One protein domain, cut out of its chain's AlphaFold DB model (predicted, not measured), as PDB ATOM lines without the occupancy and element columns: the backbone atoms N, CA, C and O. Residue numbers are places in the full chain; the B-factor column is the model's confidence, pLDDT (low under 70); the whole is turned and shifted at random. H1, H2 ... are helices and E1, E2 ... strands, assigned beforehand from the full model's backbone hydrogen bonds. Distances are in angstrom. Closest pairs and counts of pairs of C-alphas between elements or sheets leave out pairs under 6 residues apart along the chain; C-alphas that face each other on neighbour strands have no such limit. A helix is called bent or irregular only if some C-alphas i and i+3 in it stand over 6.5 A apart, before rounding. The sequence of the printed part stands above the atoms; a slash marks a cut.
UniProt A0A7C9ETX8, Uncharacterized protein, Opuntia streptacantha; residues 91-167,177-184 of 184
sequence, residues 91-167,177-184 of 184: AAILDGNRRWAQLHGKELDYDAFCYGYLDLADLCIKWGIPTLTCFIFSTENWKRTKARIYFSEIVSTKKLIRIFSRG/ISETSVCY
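AT A GLANCE: This is residues 91 to 167 and 177 to 184 of the 184 residues of an uncharacterized protein of Opuntia streptacantha (UniProt A0A7C9ETX8). The model is a small wall of three parallel strands, E1, E2 and E3, backed by the long helix H2, which grazes the wall with its residues 117 to 125, mostly at E2. The short helix H1 packs on the first part of H2, at residues 112 to 113, while H3, H4 and H5 follow one another beyond the end of E2, with H4 and H5 end to end as a bent line that comes back beside H2. Look for 85 printed residues with five named helices and three named strands, in the order E1 H1 H2 E2 H3 H4 H5 E3. The sheet order is E1 E2 E3, and the class is mixed, helices and strands. The whole is compact, with a radius of gyration of the C-alphas of 13.2 A and spans of 36 by 26 by 21 A.

IN THESE COORDINATES: Begin with the sheet: E2 is residues 131 to 135, and you find C-alpha 131 at (-73.477, 17.818, -85.529), from where the strand runs 13.4 A to C-alpha 135. On its one side is E1, residues 91 to 93, and on its other side E3, residues 179 to 183, 12.4 A long, ending at C-alpha 183 at (-63.814, 12.595, -93.233). The longest helix is H2, residues 110 to 127: find C-alpha 110 at (-58.027, 26.299, -99.500) and go 25.9 A to C-alpha 127. Before it comes H1, residues 97 to 103. After E2 come H3, residues 139 to 143, then H4, residues 145 to 156 and 17.1 A long, then H5, residues 158 to 165 and 10.0 A long. H3 is irregular, but only just: C-alphas 140 and 143 are 6.8 A apart.

HOW THE PARTS SIT: Start at the inner strand E2, which is parallel to both edge strands. Against E1 its direction stands at 25 degrees, and N 92 and O 133 are within hydrogen-bond range at 2.8 A. Against E3 the angle is 13 degrees, with N 134 and O 181 at 3.0 A. E1, H1 with H2, and E2 form a strand-helix-strand unit, two parallel neighbour strands with helices between them, and its crossover is right-handed. H2 is on the sheet but only grazes it; the closest C-alphas of H2 and E2 are those of Cys 124 and Leu 132, 7.3 A apart. H1 touches H2 at a steep tilt of 64 degrees, opposite ways; look at the closest C-alphas, Asn 97 and Ala 112, 5.9 A apart. H2 and H4 only just touch, with 3 pairs of C-alphas within 8 A, the closest being Tyr 110 and Tyr 150 at 6.0 A. H5 is near H2. H4 and H5 are close but not clearly touching, with the C-alphas of Ile 154 and Leu 160 closest at 8.0 A. H3 and H5 are apart. In H1, H2 and H5 every O i to N i+4 pair is within hydrogen-bond range; H4 has 7 of 8, and H3 has 0 of 1, with 0 of 2 O i to N i+3 pairs.

THE WHOLE: The two C-alphas farthest apart are those of Gly 128 and Thr 145, 37.9 A. Residues 168 to 176 are not printed, and C-alphas 167 and 177 stand 8.6 A apart across this cut, in the link from H5 to E3. Of the links that are printed whole, H1 to H2 is short and the others are tight. The mean pLDDT of the printed part is 70.2; look for values under 70 at residues 137 to 149, 152, 155 to 167 and 177 to 184.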
ATOM      1  N   ALA A  91     -74.436  15.446 -92.741       83.88
ATOM      2  CA  ALA A  91     -73.222  15.116 -93.471       83.88
ATOM      3  C   ALA A  91     -73.249  15.810 -94.839       83.88
ATOM      4  O   ALA A  91     -74.236  15.704 -95.572       83.88
ATOM      5  N   ALA A  92     -72.173  16.512 -95.184       83.75
ATOM      6  CA  ALA A  92     -72.047  17.262 -96.425       83.75
ATOM      7  C   ALA A  92     -70.757  16.905 -97.164       83.75
ATOM      8  O   ALA A  92     -69.700  16.727 -96.562       83.75
ATOM      9  N   ILE A  93     -70.846  16.833 -98.489       84.12
ATOM     10  CA  ILE A  93     -69.687  16.700 -99.370       84.12
ATOM     11  C   ILE A  93     -69.447  18.078 -99.980       84.12
ATOM     12  O   ILE A  93     -70.294  18.587-100.716       84.12
ATOM     13  N   LEU A  94     -68.309  18.690 -99.661       81.06
ATOM     14  CA  LEU A  94     -67.966  20.036-100.128       81.06
ATOM     15  C   LEU A  94     -67.245  19.955-101.479       81.06
ATOM     16  O   LEU A  94     -66.046  20.213-101.592       81.06
ATOM     17  N   ASP A  95     -67.997  19.539-102.498       80.75
ATOM     18  CA  ASP A  95     -67.544  19.481-103.889       80.75
ATOM     19  C   ASP A  95     -67.801  20.810-104.622       80.75
ATOM     20  O   ASP A  95     -68.567  21.665-104.184       80.75
ATOM     21  N   GLY A  96     -67.152  20.992-105.771       79.56
ATOM     22  CA  GLY A  96     -67.319  22.168-106.623       79.56
ATOM     23  C   GLY A  96     -66.185  23.186-106.526       79.56
ATOM     24  O   GLY A  96     -66.092  24.040-107.404       79.56
ATOM     25  N   ASN A  97     -65.251  23.040-105.581       82.25
ATOM     26  CA  ASN A  97     -64.132  23.982-105.395       82.25
ATOM     27  C   ASN A  97     -63.289  24.155-106.670       82.25
ATOM     28  O   ASN A  97     -62.922  25.265-107.039       82.25
ATOM     29  N   ARG A  98     -63.060  23.061-107.415       79.81
ATOM     30  CA  ARG A  98     -62.351  23.103-108.710       79.81
ATOM     31  C   ARG A  98     -63.116  23.883-109.776       79.81
ATOM     32  O   ARG A  98     -62.506  24.645-110.516       79.81
ATOM     33  N   ARG A  99     -64.437  23.691-109.860       84.19
ATOM     34  CA  ARG A  99     -65.284  24.409-110.822       84.19
ATOM     35  C   ARG A  99     -65.362  25.888-110.457       84.19
ATOM     36  O   ARG A  99     -65.262  26.727-111.341       84.19
ATOM     37  N   TRP A 100     -65.494  26.202-109.170       83.06
ATOM     38  CA  TRP A 100     -65.498  27.579-108.692       83.06
ATOM     39  C   TRP A 100     -64.191  28.299-109.023       83.06
ATOM     40  O   TRP A 100     -64.233  29.385-109.597       83.06
ATOM     41  N   ALA A 101     -63.049  27.665-108.743       81.56
ATOM     42  CA  ALA A 101     -61.732  28.208-109.059       81.56
ATOM     43  C   ALA A 101     -61.585  28.488-110.566       81.56
ATOM     44  O   ALA A 101     -61.246  29.605-110.951       81.56
ATOM     45  N   GLN A 102     -61.970  27.530-111.421       82.81
ATOM     46  CA  GLN A 102     -61.967  27.702-112.881       82.81
ATOM     47  C   GLN A 102     -62.844  28.872-113.345       82.81
ATOM     48  O   GLN A 102     -62.407  29.669-114.169       82.81
ATOM     49  N   LEU A 103     -64.058  29.001-112.801       84.81
ATOM     50  CA  LEU A 103     -64.985  30.083-113.156       84.81
ATOM     51  C   LEU A 103     -64.480  31.471-112.739       84.81
ATOM     52  O   LEU A 103     -64.855  32.459-113.359       84.81
ATOM     53  N   HIS A 104     -63.639  31.547-111.708       81.19
ATOM     54  CA  HIS A 104     -63.088  32.804-111.194       81.19
ATOM     55  C   HIS A 104     -61.647  33.056-111.656       81.19
ATOM     56  O   HIS A 104     -61.014  33.990-111.170       81.19
ATOM     57  N   GLY A 105     -61.109  32.221-112.556       85.19
ATOM     58  CA  GLY A 105     -59.721  32.320-113.013       85.19
ATOM     59  C   GLY A 105     -58.692  32.150-111.889       85.19
ATOM     60  O   GLY A 105     -57.585  32.671-111.987       85.19
ATOM     61  N   LYS A 106     -59.062  31.459-110.805       80.25
ATOM     62  CA  LYS A 106     -58.203  31.198-109.647       80.25
ATOM     63  C   LYS A 106     -57.643  29.784-109.704       80.25
ATOM     64  O   LYS A 106     -58.254  28.873-110.267       80.25
ATOM     65  N   GLU A 107     -56.486  29.583-109.082       79.19
ATOM     66  CA  GLU A 107     -56.021  28.233-108.786       79.19
ATOM     67  C   GLU A 107     -56.896  27.583-107.702       79.19
ATOM     68  O   GLU A 107     -57.633  28.253-106.977       79.19
ATOM     69  N   LEU A 108     -56.858  26.250-107.631       75.38
ATOM     70  CA  LEU A 108     -57.529  25.524-106.558       75.38
ATOM     71  C   LEU A 108     -56.833  25.863-105.239       75.38
ATOM     72  O   LEU A 108     -55.699  25.441-105.031       75.38
ATOM     73  N   ASP A 109     -57.543  26.577-104.377       72.19
ATOM     74  CA  ASP A 109     -57.019  27.093-103.120       72.19
ATOM     75  C   ASP A 109     -57.959  26.752-101.957       72.19
ATOM     76  O   ASP A 109     -59.180  26.625-102.133       72.19
ATOM     77  N   TYR A 110     -57.375  26.598-100.772       75.12
ATOM     78  CA  TYR A 110     -58.027  26.299 -99.500       75.12
ATOM     79  C   TYR A 110     -59.169  27.266 -99.168       75.12
ATOM     80  O   TYR A 110     -60.197  26.866 -98.607       75.12
ATOM     81  N   ASP A 111     -59.029  28.525 -99.571       75.00
ATOM     82  CA  ASP A 111     -60.005  29.574 -99.297       75.00
ATOM     83  C   ASP A 111     -61.402  29.246 -99.842       75.00
ATOM     84  O   ASP A 111     -62.396  29.451 -99.143       75.00
ATOM     85  N   ALA A 112     -61.500  28.668-101.044       77.56
ATOM     86  CA  ALA A 112     -62.785  28.311-101.655       77.56
ATOM     87  C   ALA A 112     -63.593  27.348-100.773       77.56
ATOM     88  O   ALA A 112     -64.804  27.498-100.597       77.56
ATOM     89  N   PHE A 113     -62.896  26.388-100.172       80.31
ATOM     90  CA  PHE A 113     -63.488  25.435 -99.252       80.31
ATOM     91  C   PHE A 113     -63.839  26.055 -97.916       80.31
ATOM     92  O   PHE A 113     -64.920  25.788 -97.397       80.31
ATOM     93  N   CYS A 114     -62.962  26.909 -97.383       79.38
ATOM     94  CA  CYS A 114     -63.254  27.666 -96.175       79.38
ATOM     95  C   CYS A 114     -64.571  28.430 -96.307       79.38
ATOM     96  O   CYS A 114     -65.402  28.346 -95.412       79.38
ATOM     97  N   TYR A 115     -64.800  29.124 -97.423       79.75
ATOM     98  CA  TYR A 115     -66.052  29.853 -97.627       79.75
ATOM     99  C   TYR A 115     -67.276  28.931 -97.598       79.75
ATOM    100  O   TYR A 115     -68.199  29.175 -96.822       79.75
ATOM    101  N   GLY A 116     -67.270  27.844 -98.376       80.44
ATOM    102  CA  GLY A 116     -68.406  26.916 -98.407       80.44
ATOM    103  C   GLY A 116     -68.651  26.207 -97.075       80.44
ATOM    104  O   GLY A 116     -69.796  25.991 -96.678       80.44
ATOM    105  N   TYR A 117     -67.577  25.883 -96.361       82.56
ATOM    106  CA  TYR A 117     -67.645  25.291 -95.037       82.56
ATOM    107  C   TYR A 117     -68.242  26.248 -94.000       82.56
ATOM    108  O   TYR A 117     -69.116  25.847 -93.232       82.56
ATOM    109  N   LEU A 118     -67.790  27.505 -93.984       82.38
ATOM    110  CA  LEU A 118     -68.261  28.509 -93.032       82.38
ATOM    111  C   LEU A 118     -69.732  28.840 -93.241       82.38
ATOM    112  O   LEU A 118     -70.478  28.887 -92.269       82.38
ATOM    113  N   ASP A 119     -70.165  28.968 -94.496       83.00
ATOM    114  CA  ASP A 119     -71.577  29.178 -94.815       83.00
ATOM    115  C   ASP A 119     -72.448  28.030 -94.272       83.00
ATOM    116  O   ASP A 119     -73.509  28.261 -93.687       83.00
ATOM    117  N   LEU A 120     -71.996  26.781 -94.432       83.81
ATOM    118  CA  LEU A 120     -72.723  25.609 -93.948       83.81
ATOM    119  C   LEU A 120     -72.734  25.528 -92.416       83.81
ATOM    120  O   LEU A 120     -73.780  25.256 -91.826       83.81
ATOM    121  N   ALA A 121     -71.597  25.791 -91.775       81.81
ATOM    122  CA  ALA A 121     -71.488  25.816 -90.321       81.81
ATOM    123  C   ALA A 121     -72.399  26.896 -89.716       81.81
ATOM    124  O   ALA A 121     -73.161  26.605 -88.792       81.81
ATOM    125  N   ASP A 122     -72.412  28.101 -90.287       80.81
ATOM    126  CA  ASP A 122     -73.290  29.193 -89.862       80.81
ATOM    127  C   ASP A 122     -74.773  28.820 -89.979       80.81
ATOM    128  O   ASP A 122     -75.576  29.175 -89.111       80.81
ATOM    129  N   LEU A 123     -75.160  28.098 -91.036       83.50
ATOM    130  CA  LEU A 123     -76.526  27.592 -91.193       83.50
ATOM    131  C   LEU A 123     -76.869  26.546 -90.130       83.50
ATOM    132  O   LEU A 123     -77.932  26.634 -89.513       83.50
ATOM    133  N   CYS A 124     -75.967  25.598 -89.871       82.38
ATOM    134  CA  CYS A 124     -76.143  24.602 -88.815       82.38
ATOM    135  C   CYS A 124     -76.323  25.264 -87.442       82.38
ATOM    136  O   CYS A 124     -77.254  24.901 -86.723       82.38
ATOM    137  N   ILE A 125     -75.524  26.286 -87.117       80.81
ATOM    138  CA  ILE A 125     -75.660  27.060 -85.872       80.81
ATOM    139  C   ILE A 125     -77.021  27.761 -85.826       80.81
ATOM    140  O   ILE A 125     -77.766  27.607 -84.858       80.81
ATOM    141  N   LYS A 126     -77.388  28.498 -86.883       81.06
ATOM    142  CA  LYS A 126     -78.661  29.242 -86.949       81.06
ATOM    143  C   LYS A 126     -79.882  28.334 -86.820       81.06
ATOM    144  O   LYS A 126     -80.907  28.762 -86.286       81.06
ATOM    145  N   TRP A 127     -79.793  27.105 -87.317       81.38
ATOM    146  CA  TRP A 127     -80.883  26.136 -87.260       81.38
ATOM    147  C   TRP A 127     -80.817  25.192 -86.051       81.38
ATOM    148  O   TRP A 127     -81.739  24.404 -85.852       81.38
ATOM    149  N   GLY A 128     -79.781  25.299 -85.215       80.50
ATOM    150  CA  GLY A 128     -79.617  24.483 -84.012       80.50
ATOM    151  C   GLY A 128     -79.298  23.016 -84.300       80.50
ATOM    152  O   GLY A 128     -79.737  22.144 -83.552       80.50
ATOM    153  N   ILE A 129     -78.567  22.743 -85.381       81.69
ATOM    154  CA  ILE A 129     -78.073  21.409 -85.731       81.69
ATOM    155  C   ILE A 129     -76.777  21.162 -84.945       81.69
ATOM    156  O   ILE A 129     -75.796  21.866 -85.184       81.69
ATOM    157  N   PRO A 130     -76.736  20.178 -84.030       78.81
ATOM    158  CA  PRO A 130     -75.596  19.988 -83.136       78.81
ATOM    159  C   PRO A 130     -74.395  19.294 -83.792       78.81
ATOM    160  O   PRO A 130     -73.285  19.421 -83.285       78.81
ATOM    161  N   THR A 131     -74.574  18.575 -84.903       79.75
ATOM    162  CA  THR A 131     -73.477  17.818 -85.529       79.75
ATOM    163  C   THR A 131     -73.399  18.081 -87.028       79.75
ATOM    164  O   THR A 131     -74.386  17.906 -87.751       79.75
ATOM    165  N   LEU A 132     -72.205  18.441 -87.505       81.56
ATOM    166  CA  LEU A 132     -71.897  18.632 -88.923       81.56
ATOM    167  C   LEU A 132     -70.671  17.794 -89.304       81.56
ATOM    168  O   LEU A 132     -69.588  18.005 -88.781       81.56
ATOM    169  N   THR A 133     -70.812  16.873 -90.247       80.88
ATOM    170  CA  THR A 133     -69.693  16.113 -90.818       80.88
ATOM    171  C   THR A 133     -69.434  16.585 -92.234       80.88
ATOM    172  O   THR A 133     -70.344  16.603 -93.060       80.88
ATOM    173  N   CYS A 134     -68.187  16.927 -92.541       78.94
ATOM    174  CA  CYS A 134     -67.794  17.347 -93.880       78.94
ATOM    175  C   CYS A 134     -66.834  16.324 -94.482       78.94
ATOM    176  O   CYS A 134     -65.769  16.041 -93.933       78.94
ATOM    177  N   PHE A 135     -67.201  15.784 -95.640       77.81
ATOM    178  CA  PHE A 135     -66.332  14.940 -96.445       77.81
ATOM    179  C   PHE A 135     -65.518  15.840 -97.374       77.81
ATOM    180  O   PHE A 135     -66.058  16.435 -98.314       77.81
ATOM    181  N   ILE A 136     -64.236  15.997 -97.052       70.06
ATOM    182  CA  ILE A 136     -63.353  16.967 -97.717       70.06
ATOM    183  C   ILE A 136     -62.402  16.268 -98.687       70.06
ATOM    184  O   ILE A 136     -61.982  16.846 -99.692       70.06
ATOM    185  N   PHE A 137     -62.066  15.014 -98.401       69.31
ATOM    186  CA  PHE A 137     -61.096  14.258 -99.170       69.31
ATOM    187  C   PHE A 137     -61.599  12.845 -99.419       69.31
ATOM    188  O   PHE A 137     -62.422  12.361 -98.662       69.31
ATOM    189  N   SER A 138     -61.143  12.221-100.505       68.19
ATOM    190  CA  SER A 138     -61.419  10.814-100.789       68.19
ATOM    191  C   SER A 138     -60.116  10.073-101.052       68.19
ATOM    192  O   SER A 138     -59.149  10.647-101.569       68.19
ATOM    193  N   THR A 139     -60.106   8.772-100.784       65.50
ATOM    194  CA  THR A 139     -58.990   7.865-101.100       65.50
ATOM    195  C   THR A 139     -58.583   7.903-102.584       65.50
ATOM    196  O   THR A 139     -57.405   7.797-102.920       65.50
ATOM    197  N   GLU A 140     -59.527   8.157-103.491       64.06
ATOM    198  CA  GLU A 140     -59.286   8.263-104.937       64.06
ATOM    199  C   GLU A 140     -58.575   9.567-105.347       64.06
ATOM    200  O   GLU A 140     -57.891   9.616-106.377       64.06
ATOM    201  N   ASN A 141     -58.691  10.628-104.541       62.44
ATOM    202  CA  ASN A 141     -58.113  11.942-104.835       62.44
ATOM    203  C   ASN A 141     -56.608  12.044-104.521       62.44
ATOM    204  O   ASN A 141     -55.964  12.995-104.974       62.44
ATOM    205  N   TRP A 142     -56.020  11.048-103.847       59.56
ATOM    206  CA  TRP A 142     -54.590  10.998-103.494       59.56
ATOM    207  C   TRP A 142     -53.640  11.055-104.695       59.56
ATOM    208  O   TRP A 142     -52.508  11.518-104.567       59.56
ATOM    209  N   LYS A 143     -54.094  10.632-105.880       59.31
ATOM    210  CA  LYS A 143     -53.269  10.614-107.101       59.31
ATOM    211  C   LYS A 143     -52.994  12.010-107.677       59.31
ATOM    212  O   LYS A 143     -52.220  12.132-108.621       59.31
ATOM    213  N   ARG A 144     -53.620  13.073-107.150       67.62
ATOM    214  CA  ARG A 144     -53.421  14.452-107.626       67.62
ATOM    215  C   ARG A 144     -52.469  15.215-106.706       67.62
ATOM    216  O   ARG A 144     -52.831  15.559-105.586       67.62
ATOM    217  N   THR A 145     -51.297  15.588-107.218       64.19
ATOM    218  CA  THR A 145     -50.258  16.318-106.464       64.19
ATOM    219  C   THR A 145     -50.779  17.607-105.818       64.19
ATOM    220  O   THR A 145     -50.545  17.835-104.634       64.19
ATOM    221  N   LYS A 146     -51.573  18.407-106.551       67.06
ATOM    222  CA  LYS A 146     -52.186  19.644-106.024       67.06
ATOM    223  C   LYS A 146     -53.226  19.382-104.922       67.06
ATOM    224  O   LYS A 146     -53.370  20.193-104.018       67.06
ATOM    225  N   ALA A 147     -53.918  18.239-104.953       64.81
ATOM    226  CA  ALA A 147     -54.918  17.895-103.939       64.81
ATOM    227  C   ALA A 147     -54.273  17.563-102.583       64.81
ATOM    228  O   ALA A 147     -54.875  17.817-101.545       64.81
ATOM    229  N   ARG A 148     -53.038  17.043-102.586       65.00
ATOM    230  CA  ARG A 148     -52.301  16.695-101.365       65.00
ATOM    231  C   ARG A 148     -51.841  17.928-100.581       65.00
ATOM    232  O   ARG A 148     -51.950  17.937 -99.361       65.00
ATOM    233  N   ILE A 149     -51.355  18.958-101.279       69.00
ATOM    234  CA  ILE A 149     -50.944  20.238-100.670       69.00
ATOM    235  C   ILE A 149     -52.167  20.931-100.067       69.00
ATOM    236  O   ILE A 149     -52.190  21.222 -98.878       69.00
ATOM    237  N   TYR A 150     -53.229  21.047-100.863       70.94
ATOM    238  CA  TYR A 150     -54.519  21.578-100.437       70.94
ATOM    239  C   TYR A 150     -55.091  20.847 -99.206       70.94
ATOM    240  O   TYR A 150     -55.557  21.475 -98.258       70.94
ATOM    241  N   PHE A 151     -55.009  19.513 -99.166       71.12
ATOM    242  CA  PHE A 151     -55.431  18.731 -97.999       71.12
ATOM    243  C   PHE A 151     -54.571  19.010 -96.759       71.12
ATOM    244  O   PHE A 151     -55.108  19.186 -95.666       71.12
ATOM    245  N   SER A 152     -53.248  19.092 -96.927       66.69
ATOM    246  CA  SER A 152     -52.328  19.445 -95.842       66.69
ATOM    247  C   SER A 152     -52.669  20.807 -95.240       66.69
ATOM    248  O   SER A 152     -52.633  20.959 -94.022       66.69
ATOM    249  N   GLU A 153     -53.034  21.782 -96.071       71.69
ATOM    250  CA  GLU A 153     -53.455  23.109 -95.622       71.69
ATOM    251  C   GLU A 153     -54.778  23.052 -94.857       71.69
ATOM    252  O   GLU A 153     -54.844  23.577 -93.746       71.69
ATOM    253  N   ILE A 154     -55.795  22.336 -95.352       70.44
ATOM    254  CA  ILE A 154     -57.064  22.152 -94.624       70.44
ATOM    255  C   ILE A 154     -56.835  21.598 -93.220       70.44
ATOM    256  O   ILE A 154     -57.353  22.144 -92.245       70.44
ATOM    257  N   VAL A 155     -56.051  20.526 -93.113       67.38
ATOM    258  CA  VAL A 155     -55.815  19.841 -91.837       67.38
ATOM    259  C   VAL A 155     -54.929  20.677 -90.908       67.38
ATOM    260  O   VAL A 155     -55.153  20.702 -89.699       67.38
ATOM    261  N   SER A 156     -53.941  21.392 -91.453       61.53
ATOM    262  CA  SER A 156     -52.979  22.165 -90.652       61.53
ATOM    263  C   SER A 156     -53.529  23.507 -90.172       61.53
ATOM    264  O   SER A 156     -53.019  24.084 -89.205       61.53
ATOM    265  N   THR A 157     -54.550  24.051 -90.839       59.81
ATOM    266  CA  THR A 157     -54.981  25.414 -90.546       59.81
ATOM    267  C   THR A 157     -55.772  25.468 -89.237       59.81
ATOM    268  O   THR A 157     -56.966  25.176 -89.171       59.81
ATOM    269  N   LYS A 158     -55.130  26.026 -88.201       50.66
ATOM    270  CA  LYS A 158     -55.741  26.425 -86.914       50.66
ATOM    271  C   LYS A 158     -56.992  27.309 -87.056       50.66
ATOM    272  O   LYS A 158     -57.684  27.523 -86.071       50.66
ATOM    273  N   LYS A 159     -57.282  27.852 -88.243       52.53
ATOM    274  CA  LYS A 159     -58.444  28.696 -88.561       52.53
ATOM    275  C   LYS A 159     -59.755  27.917 -88.444       52.53
ATOM    276  O   LYS A 159     -60.670  28.441 -87.822       52.53
ATOM    277  N   LEU A 160     -59.816  26.666 -88.919       56.19
ATOM    278  CA  LEU A 160     -60.991  25.807 -88.710       56.19
ATOM    279  C   LEU A 160     -61.173  25.524 -87.215       56.19
ATOM    280  O   LEU A 160     -62.218  25.829 -86.654       56.19
ATOM    281  N   ILE A 161     -60.105  25.092 -86.535       48.59
ATOM    282  CA  ILE A 161     -60.100  24.811 -85.087       48.59
ATOM    283  C   ILE A 161     -60.499  26.046 -84.255       48.59
ATOM    284  O   ILE A 161     -61.250  25.941 -83.287       48.59
ATOM    285  N   ARG A 162     -60.033  27.243 -84.626       39.53
ATOM    286  CA  ARG A 162     -60.292  28.493 -83.889       39.53
ATOM    287  C   ARG A 162     -61.715  29.016 -84.075       39.53
ATOM    288  O   ARG A 162     -62.212  29.688 -83.173       39.53
ATOM    289  N   ILE A 163     -62.361  28.699 -85.196       48.78
ATOM    290  CA  ILE A 163     -63.780  28.996 -85.432       48.78
ATOM    291  C   ILE A 163     -64.663  28.081 -84.569       48.78
ATOM    292  O   ILE A 163     -65.663  28.547 -84.042       48.78
ATOM    293  N   PHE A 164     -64.217  26.851 -84.277       47.44
ATOM    294  CA  PHE A 164     -64.835  26.003 -83.245       47.44
ATOM    295  C   PHE A 164     -64.600  26.498 -81.823       47.44
ATOM    296  O   PHE A 164     -65.510  26.488 -80.999       47.44
ATOM    297  N   SER A 165     -63.373  26.932 -81.518       37.81
ATOM    298  CA  SER A 165     -63.010  27.343 -80.151       37.81
ATOM    299  C   SER A 165     -63.708  28.637 -79.731       37.81
ATOM    300  O   SER A 165     -63.929  28.882 -78.548       37.81
ATOM    301  N   ARG A 166     -64.051  29.489 -80.702       37.53
ATOM    302  CA  ARG A 166     -64.903  30.651 -80.491       37.53
ATOM    303  C   ARG A 166     -66.333  30.283 -80.854       37.53
ATOM    304  O   ARG A 166     -66.824  30.678 -81.905       37.53
ATOM    305  N   GLY A 167     -67.006  29.601 -79.928       40.62
ATOM    306  CA  GLY A 167     -68.459  29.672 -79.783       40.62
ATOM    307  C   GLY A 167     -68.882  31.129 -79.576       40.62
ATOM    308  O   GLY A 167     -69.149  31.573 -78.461       40.62
ATOM    309  N   ILE A 177     -72.415  23.500 -81.788       53.44
ATOM    310  CA  ILE A 177     -72.040  22.358 -82.629       53.44
ATOM    311  C   ILE A 177     -71.048  21.539 -81.804       53.44
ATOM    312  O   ILE A 177     -69.927  21.980 -81.557       53.44
ATOM    313  N   SER A 178     -71.497  20.392 -81.306       46.66
ATOM    314  CA  SER A 178     -70.752  19.576 -80.352       46.66
ATOM    315  C   SER A 178     -69.613  18.834 -81.033       46.66
ATOM    316  O   SER A 178     -68.629  18.491 -80.388       46.66
ATOM    317  N   GLU A 179     -69.746  18.584 -82.337       49.91
ATOM    318  CA  GLU A 179     -68.785  17.787 -83.074       49.91
ATOM    319  C   GLU A 179     -68.793  18.161 -84.556       49.91
ATOM    320  O   GLU A 179     -69.838  18.223 -85.214       49.91
ATOM    321  N   THR A 180     -67.602  18.430 -85.083       53.03
ATOM    322  CA  THR A 180     -67.382  18.467 -86.522       53.03
ATOM    323  C   THR A 180     -66.241  17.558 -86.893       53.03
ATOM    324  O   THR A 180     -65.103  17.754 -86.477       53.03
ATOM    325  N   SER A 181     -66.577  16.555 -87.693       52.81
ATOM    326  CA  SER A 181     -65.629  15.588 -88.209       52.81
ATOM    327  C   SER A 181     -65.309  15.892 -89.666       52.81
ATOM    328  O   SER A 181     -66.189  16.148 -90.495       52.81
ATOM    329  N   VAL A 182     -64.013  15.878 -89.962       55.62
ATOM    330  CA  VAL A 182     -63.487  15.874 -91.322       55.62
ATOM    331  C   VAL A 182     -63.251  14.423 -91.706       55.62
ATOM    332  O   VAL A 182     -62.410  13.756 -91.108       55.62
ATOM    333  N   CYS A 183     -63.996  13.939 -92.693       49.72
ATOM    334  CA  CYS A 183     -63.814  12.595 -93.233       49.72
ATOM    335  C   CYS A 183     -62.983  12.638 -94.526       49.72
ATOM    336  O   CYS A 183     -63.108  13.583 -95.320       49.72
ATOM    337  N   TYR A 184     -62.139  11.614 -94.695       53.50
ATOM    338  CA  TYR A 184     -61.203  11.396 -95.805       53.50
ATOM    339  C   TYR A 184     -61.465  10.074 -96.540       53.50
ATOM    340  O   TYR A 184     -62.130   9.193 -95.948       53.50
TER     341      TYR A 184